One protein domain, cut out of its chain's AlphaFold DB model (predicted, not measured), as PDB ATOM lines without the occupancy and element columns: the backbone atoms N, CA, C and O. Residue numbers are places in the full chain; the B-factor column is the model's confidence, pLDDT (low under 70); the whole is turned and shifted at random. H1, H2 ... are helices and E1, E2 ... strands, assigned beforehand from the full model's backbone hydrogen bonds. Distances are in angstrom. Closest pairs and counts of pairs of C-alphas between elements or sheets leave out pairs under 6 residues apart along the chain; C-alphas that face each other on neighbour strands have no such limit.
ATOM      1  N   ALA A 289     -16.158 -34.209  12.811       46.97
ATOM      2  CA  ALA A 289     -16.473 -35.556  12.401       46.97
ATOM      3  C   ALA A 289     -15.186 -36.328  12.672       46.97
ATOM      4  O   ALA A 289     -14.147 -36.007  12.096       46.97
ATOM      5  N   ARG A 290     -15.217 -37.284  13.614       37.19
ATOM      6  CA  ARG A 290     -14.207 -38.327  13.599       37.19
ATOM      7  C   ARG A 290     -14.425 -38.894  12.228       37.19
ATOM      8  O   ARG A 290     -15.464 -39.515  12.004       37.19
ATOM      9  N   PHE A 291     -13.546 -38.532  11.305       35.91
ATOM     10  CA  PHE A 291     -13.609 -38.984   9.941       35.91
ATOM     11  C   PHE A 291     -13.278 -40.467  10.040       35.91
ATOM     12  O   PHE A 291     -12.144 -40.908   9.900       35.91
ATOM     13  N   GLN A 292     -14.272 -41.252  10.447       31.89
ATOM     14  CA  GLN A 292     -14.317 -42.643  10.120       31.89
ATOM     15  C   GLN A 292     -14.557 -42.582   8.632       31.89
ATOM     16  O   GLN A 292     -15.680 -42.321   8.196       31.89
ATOM     17  N   VAL A 293     -13.474 -42.757   7.877       32.91
ATOM     18  CA  VAL A 293     -13.547 -43.344   6.549       32.91
ATOM     19  C   VAL A 293     -14.436 -44.564   6.745       32.91
ATOM     20  O   VAL A 293     -14.004 -45.598   7.260       32.91
ATOM     21  N   ARG A 294     -15.739 -44.411   6.495       29.73
ATOM     22  CA  ARG A 294     -16.640 -45.546   6.484       29.73
ATOM     23  C   ARG A 294     -16.220 -46.283   5.229       29.73
ATOM     24  O   ARG A 294     -16.723 -45.992   4.151       29.73
ATOM     25  N   ARG A 295     -15.276 -47.226   5.366       30.33
ATOM     26  CA  ARG A 295     -15.246 -48.376   4.467       30.33
ATOM     27  C   ARG A 295     -16.680 -48.872   4.475       30.33
ATOM     28  O   ARG A 295     -17.181 -49.225   5.545       30.33
ATOM     29  N   ALA A 296     -17.363 -48.756   3.339       26.47
ATOM     30  CA  ALA A 296     -18.695 -49.308   3.198       26.47
ATOM     31  C   ALA A 296     -18.599 -50.756   3.697       26.47
ATOM     32  O   ALA A 296     -17.778 -51.509   3.162       26.47
ATOM     33  N   PRO A 297     -19.323 -51.130   4.766       26.39
ATOM     34  CA  PRO A 297     -19.391 -52.520   5.147       26.39
ATOM     35  C   PRO A 297     -20.036 -53.219   3.956       26.39
ATOM     36  O   PRO A 297     -21.150 -52.879   3.548       26.39
ATOM     37  N   ASP A 298     -19.275 -54.127   3.365       28.92
ATOM     38  CA  ASP A 298     -19.773 -55.249   2.591       28.92
ATOM     39  C   ASP A 298     -20.744 -54.871   1.464       28.92
ATOM     40  O   ASP A 298     -21.961 -54.953   1.607       28.92
ATOM     41  N   GLY A 299     -20.204 -54.476   0.305       33.59
ATOM     42  CA  GLY A 299     -20.932 -54.492  -0.974       33.59
ATOM     43  C   GLY A 299     -22.177 -53.600  -1.071       33.59
ATOM     44  O   GLY A 299     -22.857 -53.619  -2.097       33.59
ATOM     45  N   SER A 300     -22.483 -52.804  -0.047       30.89
ATOM     46  CA  SER A 300     -23.559 -51.828  -0.090       30.89
ATOM     47  C   SER A 300     -23.047 -50.559  -0.763       30.89
ATOM     48  O   SER A 300     -22.138 -49.877  -0.295       30.89
ATOM     49  N   SER A 301     -23.630 -50.243  -1.913       32.69
ATOM     50  CA  SER A 301     -23.360 -49.057  -2.722       32.69
ATOM     51  C   SER A 301     -23.863 -47.762  -2.067       32.69
ATOM     52  O   SER A 301     -24.458 -46.924  -2.746       32.69
ATOM     53  N   GLN A 302     -23.653 -47.564  -0.762       36.31
ATOM     54  CA  GLN A 302     -23.785 -46.243  -0.151       36.31
ATOM     55  C   GLN A 302     -22.521 -45.451  -0.470       36.31
ATOM     56  O   GLN A 302     -21.594 -45.328   0.328       36.31
ATOM     57  N   ARG A 303     -22.491 -44.959  -1.712       40.56
ATOM     58  CA  ARG A 303     -21.580 -43.912  -2.157       40.56
ATOM     59  C   ARG A 303     -21.603 -42.788  -1.118       40.56
ATOM     60  O   ARG A 303     -22.682 -42.318  -0.770       40.56
ATOM     61  N   VAL A 304     -20.439 -42.321  -0.681       49.22
ATOM     62  CA  VAL A 304     -20.290 -40.925  -0.252       49.22
ATOM     63  C   VAL A 304     -19.620 -40.227  -1.443       49.22
ATOM     64  O   VAL A 304     -18.403 -40.324  -1.568       49.22
ATOM     65  N   PRO A 305     -20.383 -39.670  -2.409       54.16
ATOM     66  CA  PRO A 305     -19.870 -39.304  -3.730       54.16
ATOM     67  C   PRO A 305     -19.569 -37.803  -3.842       54.16
ATOM     68  O   PRO A 305     -19.935 -37.183  -4.838       54.16
ATOM     69  N   GLU A 306     -18.955 -37.191  -2.832       68.19
ATOM     70  CA  GLU A 306     -18.809 -35.730  -2.778       68.19
ATOM     71  C   GLU A 306     -17.359 -35.326  -2.538       68.19
ATOM     72  O   GLU A 306     -16.641 -36.003  -1.798       68.19
ATOM     73  N   ASP A 307     -16.941 -34.228  -3.172       69.00
ATOM     74  CA  ASP A 307     -15.664 -33.587  -2.869       69.00
ATOM     75  C   ASP A 307     -15.729 -33.022  -1.452       69.00
ATOM     76  O   ASP A 307     -16.615 -32.232  -1.131       69.00
ATOM     77  N   ARG A 308     -14.802 -33.432  -0.584       74.19
ATOM     78  CA  ARG A 308     -14.768 -32.958   0.804       74.19
ATOM     79  C   ARG A 308     -13.377 -32.544   1.215       74.19
ATOM     80  O   ARG A 308     -12.460 -33.358   1.154       74.19
ATOM     81  N   PHE A 309     -13.256 -31.317   1.716       77.81
ATOM     82  CA  PHE A 309     -12.065 -30.837   2.407       77.81
ATOM     83  C   PHE A 309     -12.323 -30.814   3.911       77.81
ATOM     84  O   PHE A 309     -13.186 -30.080   4.390       77.81
ATOM     85  N   ALA A 310     -11.568 -31.592   4.675       78.31
ATOM     86  CA  ALA A 310     -11.735 -31.719   6.117       78.31
ATOM     87  C   ALA A 310     -10.435 -31.391   6.848       78.31
ATOM     88  O   ALA A 310      -9.352 -31.788   6.427       78.31
ATOM     89  N   LEU A 311     -10.548 -30.713   7.987       79.69
ATOM     90  CA  LEU A 311      -9.469 -30.658   8.969       79.69
ATOM     91  C   LEU A 311      -9.657 -31.806   9.955       79.69
ATOM     92  O   LEU A 311     -10.691 -31.882  10.621       79.69
ATOM     93  N   ILE A 312      -8.666 -32.687  10.046       77.38
ATOM     94  CA  ILE A 312      -8.701 -33.858  10.921       77.38
ATOM     95  C   ILE A 312      -7.499 -33.872  11.858       77.38
ATOM     96  O   ILE A 312      -6.384 -33.531  11.468       77.38
ATOM     97  N   GLU A 313      -7.717 -34.321  13.088       77.06
ATOM     98  CA  GLU A 313      -6.629 -34.780  13.947       77.06
ATOM     99  C   GLU A 313      -6.289 -36.210  13.525       77.06
ATOM    100  O   GLU A 313      -7.125 -37.115  13.630       77.06
ATOM    101  N   HIS A 314      -5.089 -36.420  12.988       73.12
ATOM    102  CA  HIS A 314      -4.712 -37.727  12.472       73.12
ATOM    103  C   HIS A 314      -3.229 -38.011  12.669       73.12
ATOM    104  O   HIS A 314      -2.371 -37.365  12.077       73.12
ATOM    105  N   THR A 315      -2.943 -39.045  13.458       74.62
ATOM    106  CA  THR A 315      -1.619 -39.661  13.519       74.62
ATOM    107  C   THR A 315      -1.628 -40.899  12.638       74.62
ATOM    108  O   THR A 315      -2.250 -41.907  12.981       74.62
ATOM    109  N   MET A 316      -0.929 -40.835  11.509       74.50
ATOM    110  CA  MET A 316      -0.772 -41.979  10.617       74.50
ATOM    111  C   MET A 316       0.512 -42.728  10.968       74.50
ATOM    112  O   MET A 316       1.585 -42.124  10.973       74.50
ATOM    113  N   ARG A 317       0.417 -44.032  11.249       79.38
ATOM    114  CA  ARG A 317       1.577 -44.931  11.360       79.38
ATOM    115  C   ARG A 317       1.728 -45.718  10.072       79.38
ATOM    116  O   ARG A 317       0.737 -46.235   9.556       79.38
ATOM    117  N   TYR A 318       2.949 -45.816   9.571       82.19
ATOM    118  CA  TYR A 318       3.213 -46.445   8.288       82.19
ATOM    119  C   TYR A 318       4.564 -47.162   8.268       82.19
ATOM    120  O   TYR A 318       5.441 -46.907   9.096       82.19
ATOM    121  N   ARG A 319       4.730 -48.071   7.309       84.44
ATOM    122  CA  ARG A 319       6.021 -48.671   6.957       84.44
ATOM    123  C   ARG A 319       6.359 -48.303   5.523       84.44
ATOM    124  O   ARG A 319       5.548 -48.540   4.634       84.44
ATOM    125  N   VAL A 320       7.550 -47.752   5.301       85.88
ATOM    126  CA  VAL A 320       8.043 -47.462   3.948       85.88
ATOM    127  C   VAL A 320       8.312 -48.775   3.214       85.88
ATOM    128  O   VAL A 320       8.963 -49.673   3.751       85.88
ATOM    129  N   LEU A 321       7.808 -48.878   1.990       83.31
ATOM    130  CA  LEU A 321       8.029 -50.006   1.097       83.31
ATOM    131  C   LEU A 321       9.289 -49.760   0.261       83.31
ATOM    132  O   LEU A 321       9.520 -48.654  -0.228       83.31
ATOM    133  N   GLU A 322      10.105 -50.799   0.079       81.31
ATOM    134  CA  GLU A 322      11.343 -50.713  -0.712       81.31
ATOM    135  C   GLU A 322      11.079 -50.569  -2.221       81.31
ATOM    136  O   GLU A 322      11.933 -50.077  -2.959       81.31
ATOM    137  N   ALA A 323       9.899 -50.983  -2.684       80.81
ATOM    138  CA  ALA A 323       9.458 -50.876  -4.067       80.81
ATOM    139  C   ALA A 323       7.969 -50.516  -4.133       80.81
ATOM    140  O   ALA A 323       7.224 -50.720  -3.173       80.81
ATOM    141  N   ALA A 324       7.543 -49.989  -5.282       79.00
ATOM    142  CA  ALA A 324       6.131 -49.757  -5.549       79.00
ATOM    143  C   ALA A 324       5.366 -51.096  -5.564       79.00
ATOM    144  O   ALA A 324       5.875 -52.065  -6.138       79.00
ATOM    145  N   PRO A 325       4.169 -51.166  -4.961       77.94
ATOM    146  CA  PRO A 325       3.328 -52.353  -5.039       77.94
ATOM    147  C   PRO A 325       2.899 -52.611  -6.491       77.94
ATOM    148  O   PRO A 325       2.663 -51.672  -7.252       77.94
ATOM    149  N   GLU A 326       2.788 -53.887  -6.873       72.69
ATOM    150  CA  GLU A 326       2.307 -54.274  -8.210       72.69
ATOM    151  C   GLU A 326       0.848 -53.844  -8.437       72.69
ATOM    152  O   GLU A 326       0.480 -53.499  -9.558       72.69
ATOM    153  N   ASP A 327       0.053 -53.803  -7.362       68.56
ATOM    154  CA  ASP A 327      -1.294 -53.239  -7.336       68.56
ATOM    155  C   ASP A 327      -1.409 -52.183  -6.213       68.56
ATOM    156  O   ASP A 327      -1.483 -52.527  -5.028       68.56
ATOM    157  N   PRO A 328      -1.399 -50.879  -6.540       60.91
ATOM    158  CA  PRO A 328      -1.485 -49.811  -5.546       60.91
ATOM    159  C   PRO A 328      -2.879 -49.667  -4.911       60.91
ATOM    160  O   PRO A 328      -3.047 -48.842  -4.014       60.91
ATOM    161  N   THR A 329      -3.884 -50.444  -5.327       57.94
ATOM    162  CA  THR A 329      -5.262 -50.299  -4.822       57.94
ATOM    163  C   THR A 329      -5.500 -50.936  -3.446       57.94
ATOM    164  O   THR A 329      -6.492 -50.631  -2.784       57.94
ATOM    165  N   GLU A 330      -4.583 -51.758  -2.934       60.16
ATOM    166  CA  GLU A 330      -4.730 -52.388  -1.614       60.16
ATOM    167  C   GLU A 330      -4.113 -51.544  -0.484       60.16
ATOM    168  O   GLU A 330      -3.022 -51.827  -0.006       60.16
ATOM    169  N   GLY A 331      -4.811 -50.495  -0.028       63.44
ATOM    170  CA  GLY A 331      -4.522 -49.820   1.256       63.44
ATOM    171  C   GLY A 331      -3.149 -49.138   1.391       63.44
ATOM    172  O   GLY A 331      -2.733 -48.803   2.504       63.44
ATOM    173  N   ASN A 332      -2.446 -48.942   0.277       74.19
ATOM    174  CA  ASN A 332      -1.132 -48.316   0.230       74.19
ATOM    175  C   ASN A 332      -1.248 -46.792   0.078       74.19
ATOM    176  O   ASN A 332      -2.180 -46.272  -0.539       74.19
ATOM    177  N   TRP A 333      -0.268 -46.088   0.634       80.50
ATOM    178  CA  TRP A 333      -0.109 -44.645   0.543       80.50
ATOM    179  C   TRP A 333       1.096 -44.294  -0.337       80.50
ATOM    180  O   TRP A 333       2.204 -44.787  -0.118       80.50
ATOM    181  N   GLU A 334       0.901 -43.408  -1.307       81.31
ATOM    182  CA  GLU A 334       1.972 -42.748  -2.052       81.31
ATOM    183  C   GLU A 334       2.299 -41.417  -1.364       81.31
ATOM    184  O   GLU A 334       1.478 -40.509  -1.241       81.31
ATOM    185  N   PHE A 335       3.532 -41.292  -0.906       81.44
ATOM    186  CA  PHE A 335       4.116 -40.042  -0.456       81.44
ATOM    187  C   PHE A 335       4.642 -39.273  -1.663       81.44
ATOM    188  O   PHE A 335       5.437 -39.821  -2.434       81.44
ATOM    189  N   ARG A 336       4.288 -37.988  -1.787       76.88
ATOM    190  CA  ARG A 336       4.832 -37.122  -2.838       76.88
ATOM    191  C   ARG A 336       5.397 -35.817  -2.280       76.88
ATOM    192  O   ARG A 336       4.671 -34.890  -1.904       76.88
ATOM    193  N   ALA A 337       6.726 -35.739  -2.276       71.75
ATOM    194  CA  ALA A 337       7.496 -34.524  -2.041       71.75
ATOM    195  C   ALA A 337       8.028 -33.958  -3.373       71.75
ATOM    196  O   ALA A 337       8.112 -34.691  -4.356       71.75
ATOM    197  N   PRO A 338       8.454 -32.680  -3.425       69.44
ATOM    198  CA  PRO A 338       8.959 -32.068  -4.659       69.44
ATOM    199  C   PRO A 338      10.135 -32.808  -5.314       69.44
ATOM    200  O   PRO A 338      10.363 -32.665  -6.510       69.44
ATOM    201  N   THR A 339      10.908 -33.564  -4.532       73.50
ATOM    202  CA  THR A 339      12.139 -34.230  -4.983       73.50
ATOM    203  C   THR A 339      12.102 -35.749  -4.860       73.50
ATOM    204  O   THR A 339      13.078 -36.398  -5.227       73.50
ATOM    205  N   GLU A 340      11.037 -36.326  -4.298       80.62
ATOM    206  CA  GLU A 340      11.004 -37.750  -3.968       80.62
ATOM    207  C   GLU A 340       9.572 -38.291  -3.889       80.62
ATOM    208  O   GLU A 340       8.684 -37.653  -3.319       80.62
ATOM    209  N   THR A 341       9.393 -39.510  -4.399       81.81
ATOM    210  CA  THR A 341       8.179 -40.313  -4.240       81.81
ATOM    211  C   THR A 341       8.522 -41.574  -3.458       81.81
ATOM    212  O   THR A 341       9.492 -42.259  -3.788       81.81
ATOM    213  N   ARG A 342       7.727 -41.895  -2.431       83.88
ATOM    214  CA  ARG A 342       7.856 -43.136  -1.647       83.88
ATOM    215  C   ARG A 342       6.510 -43.835  -1.542       83.88
ATOM    216  O   ARG A 342       5.475 -43.181  -1.566       83.88
ATOM    217  N   TRP A 343       6.539 -45.150  -1.375       83.88
ATOM    218  CA  TRP A 343       5.351 -45.945  -1.083       83.88
ATOM    219  C   TRP A 343       5.367 -46.378   0.373       83.88
ATOM    220  O   TRP A 343       6.432 -46.653   0.930       83.88
ATOM    221  N   ALA A 344       4.198 -46.415   0.994       82.88
ATOM    222  CA  ALA A 344       4.052 -46.790   2.383       82.88
ATOM    223  C   ALA A 344       2.792 -47.627   2.605       82.88
ATOM    224  O   ALA A 344       1.738 -47.341   2.049       82.88
ATOM    225  N   GLU A 345       2.894 -48.635   3.459       81.12
ATOM    226  CA  GLU A 345       1.747 -49.402   3.946       81.12
ATOM    227  C   GLU A 345       1.269 -48.780   5.262       81.12
ATOM    228  O   GLU A 345       2.072 -48.574   6.182       81.12
ATOM    229  N   GLN A 346      -0.027 -48.468   5.368       79.00
ATOM    230  CA  GLN A 346      -0.597 -47.989   6.627       79.00
ATOM    231  C   GLN A 346      -0.696 -49.133   7.632       79.00
ATOM    232  O   GLN A 346      -1.211 -50.208   7.333       79.00
ATOM    233  N   LEU A 347      -0.237 -48.879   8.854       77.94
ATOM    234  CA  LEU A 347      -0.240 -49.859   9.930       77.94
ATOM    235  C   LEU A 347      -1.321 -49.557  10.968       77.94
ATOM    236  O   LEU A 347      -1.787 -48.425  11.115       77.94
ATOM    237  N   ASP A 348      -1.650 -50.573  11.764       76.38
ATOM    238  CA  ASP A 348      -2.485 -50.406  12.948       76.38
ATOM    239  C   ASP A 348      -1.903 -49.365  13.916       76.38
ATOM    240  O   ASP A 348      -0.693 -49.285  14.141       76.38
ATOM    241  N   ALA A 349      -2.783 -48.634  14.606       70.88
ATOM    242  CA  ALA A 349      -2.401 -47.583  15.555       70.88
ATOM    243  C   ALA A 349      -1.512 -48.065  16.723       70.88
ATOM    244  O   ALA A 349      -0.907 -47.247  17.407       70.88
ATOM    245  N   LYS A 350      -1.443 -49.382  16.967       78.81
ATOM    246  CA  LYS A 350      -0.603 -50.011  18.003       78.81
ATOM    247  C   LYS A 350       0.674 -50.649  17.452       78.81
ATOM    248  O   LYS A 350       1.429 -51.225  18.228       78.81
ATOM    249  N   ALA A 351       0.901 -50.602  16.140       79.69
ATOM    250  CA  ALA A 351       2.091 -51.180  15.535       79.69
ATOM    251  C   ALA A 351       3.342 -50.429  16.010       79.69
ATOM    252  O   ALA A 351       3.374 -49.196  16.007       79.69
ATOM    253  N   GLU A 352       4.354 -51.188  16.424       81.12
ATOM    254  CA  GLU A 352       5.659 -50.707  16.874       81.12
ATOM    255  C   GLU A 352       6.741 -51.657  16.351       81.12
ATOM    256  O   GLU A 352       6.501 -52.856  16.185       81.12
ATOM    257  N   GLY A 353       7.935 -51.132  16.080       80.25
ATOM    258  CA  GLY A 353       9.066 -51.933  15.620       80.25
ATOM    259  C   GLY A 353       9.987 -51.194  14.649       80.25
ATOM    260  O   GLY A 353       9.708 -50.057  14.267       80.25
ATOM    261  N   PRO A 354      11.102 -51.826  14.244       75.88
ATOM    262  CA  PRO A 354      12.022 -51.248  13.270       75.88
ATOM    263  C   PRO A 354      11.325 -51.015  11.920       75.88
ATOM    264  O   PRO A 354      10.578 -51.870  11.446       75.88
ATOM    265  N   GLY A 355      11.574 -49.852  11.312       78.50
ATOM    266  CA  GLY A 355      10.989 -49.456  10.023       78.50
ATOM    267  C   GLY A 355       9.548 -48.936  10.093       78.50
ATOM    268  O   GLY A 355       8.965 -48.658   9.049       78.50
ATOM    269  N   VAL A 356       8.969 -48.812  11.294       80.44
ATOM    270  CA  VAL A 356       7.708 -48.089  11.505       80.44
ATOM    271  C   VAL A 356       8.017 -46.607  11.683       80.44
ATOM    272  O   VAL A 356       8.777 -46.230  12.573       80.44
ATOM    273  N   GLU A 357       7.399 -45.779  10.854       80.75
ATOM    274  CA  GLU A 357       7.437 -44.324  10.940       80.75
ATOM    275  C   GLU A 357       6.029 -43.782  11.237       80.75
ATOM    276  O   GLU A 357       5.018 -44.477  11.076       80.75
ATOM    277  N   SER A 358       5.947 -42.537  11.709       73.94
ATOM    278  CA  SER A 358       4.674 -41.890  12.016       73.94
ATOM    279  C   SER A 358       4.646 -40.433  11.589       73.94
ATOM    280  O   SER A 358       5.593 -39.686  11.828       73.94
ATOM    281  N   ILE A 359       3.512 -40.009  11.036       70.75
ATOM    282  CA  ILE A 359       3.200 -38.594  10.861       70.75
ATOM    283  C   ILE A 359       2.645 -38.080  12.187       70.75
ATOM    284  O   ILE A 359       1.479 -38.300  12.514       70.75
ATOM    285  N   GLU A 360       3.479 -37.380  12.949       68.06
ATOM    286  CA  GLU A 360       3.058 -36.655  14.152       68.06
ATOM    287  C   GLU A 360       2.580 -35.243  13.787       68.06
ATOM    288  O   GLU A 360       3.115 -34.235  14.242       68.06
ATOM    289  N   ALA A 361       1.577 -35.154  12.916       64.62
ATOM    290  CA  ALA A 361       0.871 -33.902  12.693       64.62
ATOM    291  C   ALA A 361      -0.282 -33.811  13.695       64.62
ATOM    292  O   ALA A 361      -1.081 -34.738  13.821       64.62
ATOM    293  N   GLN A 362      -0.386 -32.685  14.407       72.12
ATOM    294  CA  GLN A 362      -1.569 -32.418  15.230       72.12
ATOM    295  C   GLN A 362      -2.814 -32.225  14.354       72.12
ATOM    296  O   GLN A 362      -3.921 -32.528  14.789       72.12
ATOM    297  N   LEU A 363      -2.628 -31.750  13.116       82.88
ATOM    298  CA  LEU A 363      -3.702 -31.471  12.180       82.88
ATOM    299  C   LEU A 363      -3.300 -31.838  10.745       82.88
ATOM    300  O   LEU A 363      -2.192 -31.556  10.294       82.88
ATOM    301  N   CYS A 364      -4.234 -32.424  10.009       85.31
ATOM    302  CA  CYS A 364      -4.096 -32.710   8.589       85.31
ATOM    303  C   CYS A 364      -5.288 -32.125   7.833       85.31
ATOM    304  O   CYS A 364      -6.431 -32.235   8.279       85.31
ATOM    305  N   LEU A 365      -5.017 -31.527   6.676       86.56
ATOM    306  CA  LEU A 365      -6.026 -31.193   5.684       86.56
ATOM    307  C   LEU A 365      -6.219 -32.417   4.785       86.56
ATOM    308  O   LEU A 365      -5.327 -32.785   4.024       86.56
ATOM    309  N   LEU A 366      -7.373 -33.056   4.914       85.56
ATOM    310  CA  LEU A 366      -7.800 -34.178   4.094       85.56
ATOM    311  C   LEU A 366      -8.658 -33.660   2.943       85.56
ATOM    312  O   LEU A 366      -9.568 -32.864   3.162       85.56
ATOM    313  N   TRP A 367      -8.418 -34.170   1.745       85.44
ATOM    314  CA  TRP A 367      -9.320 -34.050   0.617       85.44
ATOM    315  C   TRP A 367      -9.690 -35.428   0.094       85.44
ATOM    316  O   TRP A 367      -8.831 -36.175  -0.356       85.44
ATOM    317  N   SER A 368     -10.975 -35.756   0.160       78.69
ATOM    318  CA  SER A 368     -11.542 -36.965  -0.434       78.69
ATOM    319  C   SER A 368     -12.334 -36.576  -1.675       78.69
ATOM    320  O   SER A 368     -13.247 -35.755  -1.567       78.69
ATOM    321  N   SER A 369     -12.014 -37.167  -2.829       74.94
ATOM    322  CA  SER A 369     -12.758 -36.945  -4.072       74.94
ATOM    323  C   SER A 369     -12.948 -38.240  -4.867       74.94
ATOM    324  O   SER A 369     -11.965 -38.920  -5.173       74.94
ATOM    325  N   PRO A 370     -14.180 -38.564  -5.302       68.81
ATOM    326  CA  PRO A 370     -14.420 -39.655  -6.247       68.81
ATOM    327  C   PRO A 370     -14.002 -39.311  -7.688       68.81
ATOM    328  O   PRO A 370     -13.964 -40.200  -8.543       68.81
ATOM    329  N   ARG A 371     -13.732 -38.032  -7.987       67.44
ATOM    330  CA  ARG A 371     -13.343 -37.558  -9.327       67.44
ATOM    331  C   ARG A 371     -11.850 -37.688  -9.569       67.44
ATOM    332  O   ARG A 371     -11.428 -37.915 -10.700       67.44
ATOM    333  N   LEU A 372     -11.057 -37.609  -8.506       69.12
ATOM    334  CA  LEU A 372      -9.636 -37.896  -8.565       69.12
ATOM    335  C   LEU A 372      -9.421 -39.397  -8.801       69.12
ATOM    336  O   LEU A 372      -9.574 -40.215  -7.901       69.12
ATOM    337  N   GLN A 373      -9.072 -39.753 -10.036       67.31
ATOM    338  CA  GLN A 373      -8.703 -41.124 -10.421       67.31
ATOM    339  C   GLN A 373      -7.197 -41.385 -10.278       67.31
ATOM    340  O   GLN A 373      -6.762 -42.530 -10.214       67.31
ATOM    341  N   ALA A 374      -6.392 -40.321 -10.257       69.94
ATOM    342  CA  ALA A 374      -4.945 -40.391 -10.151       69.94
ATOM    343  C   ALA A 374      -4.392 -39.129  -9.468       69.94
ATOM    344  O   ALA A 374      -5.015 -38.066  -9.541       69.94
ATOM    345  N   PRO A 375      -3.215 -39.213  -8.827       69.75
ATOM    346  CA  PRO A 375      -2.570 -38.058  -8.218       69.75
ATOM    347  C   PRO A 375      -2.015 -37.099  -9.280       69.75
ATOM    348  O   PRO A 375      -0.962 -37.345  -9.882       69.75
ATOM    349  N   THR A 376      -2.712 -35.982  -9.494       76.81
ATOM    350  CA  THR A 376      -2.323 -34.915 -10.429       76.81
ATOM    351  C   THR A 376      -1.624 -33.765  -9.707       76.81
ATOM    352  O   THR A 376      -1.978 -33.427  -8.581       76.81
ATOM    353  N   GLU A 377      -0.652 -33.114 -10.357       80.44
ATOM    354  CA  GLU A 377       0.003 -31.918  -9.793       80.44
ATOM    355  C   GLU A 377      -0.996 -30.790  -9.496       80.44
ATOM    356  O   GLU A 377      -0.847 -30.072  -8.509       80.44
ATOM    357  N   GLU A 378      -2.054 -30.684 -10.302       77.00
ATOM    358  CA  GLU A 378      -3.157 -29.744 -10.098       77.00
ATOM    359  C   GLU A 378      -3.895 -30.004  -8.779       77.00
ATOM    360  O   GLU A 378      -4.065 -29.079  -7.988       77.00
ATOM    361  N   GLY A 379      -4.235 -31.261  -8.466       78.38
ATOM    362  CA  GLY A 379      -4.847 -31.609  -7.181       78.38
ATOM    363  C   GLY A 379      -3.925 -31.305  -5.991       78.38
ATOM    364  O   GLY A 379      -4.334 -30.723  -4.985       78.38
ATOM    365  N   LEU A 380      -2.633 -31.609  -6.107       84.94
ATOM    366  CA  LEU A 380      -1.677 -31.316  -5.032       84.94
ATOM    367  C   LEU A 380      -1.531 -29.811  -4.787       84.94
ATOM    368  O   LEU A 380      -1.451 -29.372  -3.639       84.94
ATOM    369  N   GLN A 381      -1.494 -29.017  -5.859       83.69
ATOM    370  CA  GLN A 381      -1.445 -27.563  -5.775       83.69
ATOM    371  C   GLN A 381      -2.733 -27.005  -5.162       83.69
ATOM    372  O   GLN A 381      -2.669 -26.171  -4.257       83.69
ATOM    373  N   ARG A 382      -3.889 -27.536  -5.568       81.06
ATOM    374  CA  ARG A 382      -5.197 -27.143  -5.044       81.06
ATOM    375  C   ARG A 382      -5.311 -27.347  -3.538       81.06
ATOM    376  O   ARG A 382      -5.772 -26.462  -2.824       81.06
ATOM    377  N   LEU A 383      -4.819 -28.473  -3.027       85.00
ATOM    378  CA  LEU A 383      -4.817 -28.751  -1.590       85.00
ATOM    379  C   LEU A 383      -3.990 -27.721  -0.799       85.00
ATOM    380  O   LEU A 383      -4.376 -27.309   0.296       85.00
ATOM    381  N   ARG A 384      -2.873 -27.254  -1.371       87.69
ATOM    382  CA  ARG A 384      -2.051 -26.185  -0.779       87.69
ATOM    383  C   ARG A 384      -2.743 -24.823  -0.843       87.69
ATOM    384  O   ARG A 384      -2.629 -24.053   0.106       87.69
ATOM    385  N   GLU A 385      -3.475 -24.532  -1.918       84.75
ATOM    386  CA  GLU A 385      -4.298 -23.317  -2.028       84.75
ATOM    387  C   GLU A 385      -5.389 -23.283  -0.958       84.75
ATOM    388  O   GLU A 385      -5.539 -22.265  -0.284       84.75
ATOM    389  N   VAL A 386      -6.088 -24.403  -0.738       83.06
ATOM    390  CA  VAL A 386      -7.083 -24.536   0.339       83.06
ATOM    391  C   VAL A 386      -6.445 -24.265   1.696       83.06
ATOM    392  O   VAL A 386      -7.001 -23.504   2.490       83.06
ATOM    393  N   ALA A 387      -5.272 -24.849   1.964       86.31
ATOM    394  CA  ALA A 387      -4.547 -24.595   3.203       86.31
ATOM    395  C   ALA A 387      -4.252 -23.093   3.374       86.31
ATOM    396  O   ALA A 387      -4.634 -22.503   4.385       86.31
ATOM    397  N   ALA A 388      -3.676 -22.453   2.353       87.00
ATOM    398  CA  ALA A 388      -3.335 -21.033   2.388       87.00
ATOM    399  C   ALA A 388      -4.563 -20.120   2.569       87.00
ATOM    400  O   ALA A 388      -4.531 -19.208   3.396       87.00
ATOM    401  N   GLN A 389      -5.662 -20.379   1.850       81.69
ATOM    402  CA  GLN A 389      -6.911 -19.610   1.953       81.69
ATOM    403  C   GLN A 389      -7.541 -19.683   3.347       81.69
ATOM    404  O   GLN A 389      -8.193 -18.737   3.782       81.69
ATOM    405  N   ASN A 390      -7.321 -20.791   4.056       79.31
ATOM    406  CA  ASN A 390      -7.820 -21.000   5.412       79.31
ATOM    407  C   ASN A 390      -6.783 -20.641   6.488       79.31
ATOM    408  O   ASN A 390      -6.971 -20.975   7.657       79.31
ATOM    409  N   GLY A 391      -5.692 -19.962   6.109       85.44
ATOM    410  CA  GLY A 391      -4.646 -19.532   7.034       85.44
ATOM    411  C   GLY A 391      -3.905 -20.692   7.694       85.44
ATOM    412  O   GLY A 391      -3.452 -20.550   8.819       85.44
ATOM    413  N   LEU A 392      -3.816 -21.846   7.032       88.06
ATOM    414  CA  LEU A 392      -3.099 -23.022   7.514       88.06
ATOM    415  C   LEU A 392      -1.680 -23.033   6.942       88.06
ATOM    416  O   LEU A 392      -1.476 -22.826   5.745       88.06
ATOM    417  N   GLU A 393      -0.695 -23.323   7.787       91.00
ATOM    418  CA  GLU A 393       0.687 -23.505   7.352       91.00
ATOM    419  C   GLU A 393       0.941 -24.971   7.004       91.00
ATOM    420  O   GLU A 393       0.686 -25.868   7.809       91.00
ATOM    421  N   VAL A 394       1.467 -25.215   5.805       91.00
ATOM    422  CA  VAL A 394       1.846 -26.551   5.335       91.00
ATOM    423  C   VAL A 394       3.165 -26.967   5.976       91.00
ATOM    424  O   VAL A 394       4.181 -26.302   5.792       91.00
ATOM    425  N   ILE A 395       3.163 -28.094   6.692       88.38
ATOM    426  CA  ILE A 395       4.332 -28.580   7.449       88.38
ATOM    427  C   ILE A 395       4.960 -29.841   6.853       88.38
ATOM    428  O   ILE A 395       5.941 -30.356   7.383       88.38
ATOM    429  N   GLY A 396       4.408 -30.354   5.752       84.38
ATOM    430  CA  GLY A 396       4.878 -31.591   5.150       84.38
ATOM    431  C   GLY A 396       4.422 -31.809   3.706       84.38
ATOM    432  O   GLY A 396       3.755 -30.960   3.111       84.38
ATOM    433  N   PRO A 397       4.819 -32.947   3.122       85.81
ATOM    434  CA  PRO A 397       4.417 -33.374   1.786       85.81
ATOM    435  C   PRO A 397       2.980 -33.900   1.768       85.81
ATOM    436  O   PRO A 397       2.378 -34.130   2.816       85.81
ATOM    437  N   VAL A 398       2.438 -34.100   0.565       88.38
ATOM    438  CA  VAL A 398       1.099 -34.675   0.397       88.38
ATOM    439  C   VAL A 398       1.203 -36.197   0.397       88.38
ATOM    440  O   VAL A 398       2.074 -36.774  -0.257       88.38
ATOM    441  N   TRP A 399       0.289 -36.827   1.121       86.75
ATOM    442  CA  TRP A 399       0.085 -38.266   1.167       86.75
ATOM    443  C   TRP A 399      -1.154 -38.619   0.356       86.75
ATOM    444  O   TRP A 399      -2.186 -37.976   0.502       86.75
ATOM    445  N   ILE A 400      -1.048 -39.616  -0.507       85.19
ATOM    446  CA  ILE A 400      -2.087 -40.030  -1.446       85.19
ATOM    447  C   ILE A 400      -2.495 -41.457  -1.097       85.19
ATOM    448  O   ILE A 400      -1.635 -42.325  -1.037       85.19
ATOM    449  N   HIS A 401      -3.782 -41.723  -0.913       80.12
ATOM    450  CA  HIS A 401      -4.303 -43.070  -0.689       80.12
ATOM    451  C   HIS A 401      -5.131 -43.522  -1.893       80.12
ATOM    452  O   HIS A 401      -6.075 -42.842  -2.302       80.12
ATOM    453  N   THR A 402      -4.760 -44.670  -2.464       64.56
ATOM    454  CA  THR A 402      -5.273 -45.174  -3.753       64.56
ATOM    455  C   THR A 402      -6.274 -46.330  -3.623       64.56
ATOM    456  O   THR A 402      -6.594 -46.973  -4.619       64.56
ATOM    457  N   GLY A 403      -6.784 -46.615  -2.418       56.62
ATOM    458  CA  GLY A 403      -7.538 -47.845  -2.122       56.62
ATOM    459  C   GLY A 403      -9.042 -47.723  -1.862       56.62
ATOM    460  O   GLY A 403      -9.630 -48.629  -1.269       56.62
ATOM    461  N   VAL A 404      -9.684 -46.620  -2.250       54.38
ATOM    462  CA  VAL A 404     -11.131 -46.396  -2.052       54.38
ATOM    463  C   VAL A 404     -11.777 -46.058  -3.404       54.38
ATOM    464  O   VAL A 404     -11.091 -45.854  -4.398       54.38
ATOM    465  N   VAL A 405     -13.109 -46.044  -3.494       55.91
ATOM    466  CA  VAL A 405     -13.817 -45.473  -4.652       55.91
ATOM    467  C   VAL A 405     -13.501 -43.967  -4.708       55.91
ATOM    468  O   VAL A 405     -14.206 -43.174  -4.090       55.91
ATOM    469  N   GLY A 406     -12.419 -43.596  -5.397       66.56
ATOM    470  CA  GLY A 406     -11.845 -42.246  -5.405       66.56
ATOM    471  C   GLY A 406     -10.422 -42.199  -4.848       66.56
ATOM    472  O   GLY A 406      -9.819 -43.227  -4.549       66.56
ATOM    473  N   LEU A 407      -9.893 -40.990  -4.693       74.19
ATOM    474  CA  LEU A 407      -8.551 -40.754  -4.170       74.19
ATOM    475  C   LEU A 407      -8.628 -39.804  -2.977       74.19
ATOM    476  O   LEU A 407      -9.364 -38.811  -2.992       74.19
ATOM    477  N   GLU A 408      -7.876 -40.133  -1.929       81.00
ATOM    478  CA  GLU A 408      -7.753 -39.296  -0.738       81.00
ATOM    479  C   GLU A 408      -6.360 -38.664  -0.706       81.00
ATOM    480  O   GLU A 408      -5.346 -39.346  -0.863       81.00
ATOM    481  N   LEU A 409      -6.311 -37.352  -0.501       86.56
ATOM    482  CA  LEU A 409      -5.094 -36.575  -0.335       86.56
ATOM    483  C   LEU A 409      -5.027 -36.041   1.091       86.56
ATOM    484  O   LEU A 409      -5.961 -35.404   1.564       86.56
ATOM    485  N   LEU A 410      -3.909 -36.247   1.768       87.56
ATOM    486  CA  LEU A 410      -3.685 -35.807   3.134       87.56
ATOM    487  C   LEU A 410      -2.458 -34.897   3.181       87.56
ATOM    488  O   LEU A 410      -1.347 -35.294   2.833       87.56
ATOM    489  N   LEU A 411      -2.667 -33.658   3.616       89.75
ATOM    490  CA  LEU A 411      -1.637 -32.634   3.742       89.75
ATOM    491  C   LEU A 411      -1.449 -32.268   5.218       89.75
ATOM    492  O   LEU A 411      -2.348 -31.674   5.815       89.75
ATOM    493  N   PRO A 412      -0.296 -32.592   5.826       89.50
ATOM    494  CA  PRO A 412       0.042 -32.141   7.169       89.50
ATOM    495  C   PRO A 412       0.061 -30.610   7.248       89.50
ATOM    496  O   PRO A 412       0.749 -29.949   6.461       89.50
ATOM    497  N   VAL A 413      -0.667 -30.050   8.215       89.38
ATOM    498  CA  VAL A 413      -0.788 -28.600   8.418       89.38
ATOM    499  C   VAL A 413      -0.695 -28.216   9.898       89.38
ATOM    500  O   VAL A 413      -0.864 -29.045  10.791       89.38
ATOM    501  N   ARG A 414      -0.470 -26.932  10.179       88.50
ATOM    502  CA  ARG A 414      -0.658 -26.335  11.510       88.50
ATOM    503  C   ARG A 414      -1.405 -25.008  11.414       88.50
ATOM    504  O   ARG A 414      -1.375 -24.350  10.375       88.50
ATOM    505  N   LYS A 415      -2.069 -24.610  12.499       83.56
ATOM    506  CA  LYS A 415      -2.578 -23.241  12.639       83.56
ATOM    507  C   LYS A 415      -1.405 -22.328  13.031       83.56
ATOM    508  O   LYS A 415      -0.613 -22.754  13.871       83.56
TER     509      LYS A 415
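This is residues 289 to 415 of the 417 residues of an uncharacterized protein of Planctomycetes bacterium (UniProt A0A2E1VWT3). One strongly twisted sheet of eight strands curls like part of a barrel, with its edge strands E1 and E5 not joined, and one helix, H1, covers part of the outside of the curl, over E6 and E8. The first stretch, residues 289 to 307, has no named element and makes a wide loop before E1. The printed part has 127 residues, with named elements in the order E1 E2 E3 E4 E5 E6 H1 E7 E8; the sheet runs E1 E6 E8 E7 E3 E4 E2 E5, all antiparallel, and the class is mixed, helices and strands. The whole is compact, with a radius of gyration of the C-alphas of 14.4 A and spans of 37 by 36 by 27 A.

After residues 289 to 307, E1 spans residues 308 to 312 and begins at C-alpha 308, (-14.768, -32.958, 0.804). E2 is residues 316 to 321, E3 residues 332 to 337, 16.4 A long, and E4 residues 340 to 346, 18.8 A long. E5 is residues 356 to 359 and E6 residues 363 to 369, 19.4 A long. H1, residues 377 to 389, is 18.4 A long and begins at C-alpha 377, (0.003, -31.918, -9.793). E7 is residues 398 to 404, 17.1 A long. E8, residues 406 to 414, is the longest strand at 25.8 A and ends at C-alpha 414, (-0.658, -26.335, 11.510).

E1, an edge strand, has N 310 and O 366 of E6 2.8 A apart. E6 and E8 are antiparallel at 160 degrees, with N 367 and O 409 2.8 A apart. E8 and E7 form a hairpin, with N 410 and O 399 2.7 A apart. E7 and E3 have N 334 and O 400 2.8 A apart. E3 and E4 form a second hairpin, with N 335 and O 342 2.8 A apart. E4 and E2 stand at 117 degrees, with N 321 and O 343 2.8 A apart. E2 and the other edge strand, E5, have N 318 and O 357 2.9 A apart. E1 and E5 are apart. H1 is on the sheet at a height of 9.6 A, over E6, E8 and only just E7, where 3 of its C-alphas fall. It runs slantwise to the strands, at 40 degrees to E8 on the local plane. The closest C-alphas of H1 and E8 are those of Leu 383 and Leu 411, 7.3 A apart. H1 lies on one face of the sheet, which gives two layers, a sheet and a helix layer. E6, H1 and E7 form a split strand-helix-strand unit, two strands running the same way with E8 between them in the sheet, and its crossover is right-handed. Every O i to N i+4 pair in H1 is within hydrogen-bond range. Residues 393 to 394 pair with residues 413 to 414 of E8, antiparallel.

The two C-alphas farthest apart are those of Ser 300 and Thr 339, 40.1 A. The printed part has no cut, and no link is long. The mean pLDDT of the printed part is 72.4; residues under 70 include 289 to 307, 370 to 375 and 402 to 406.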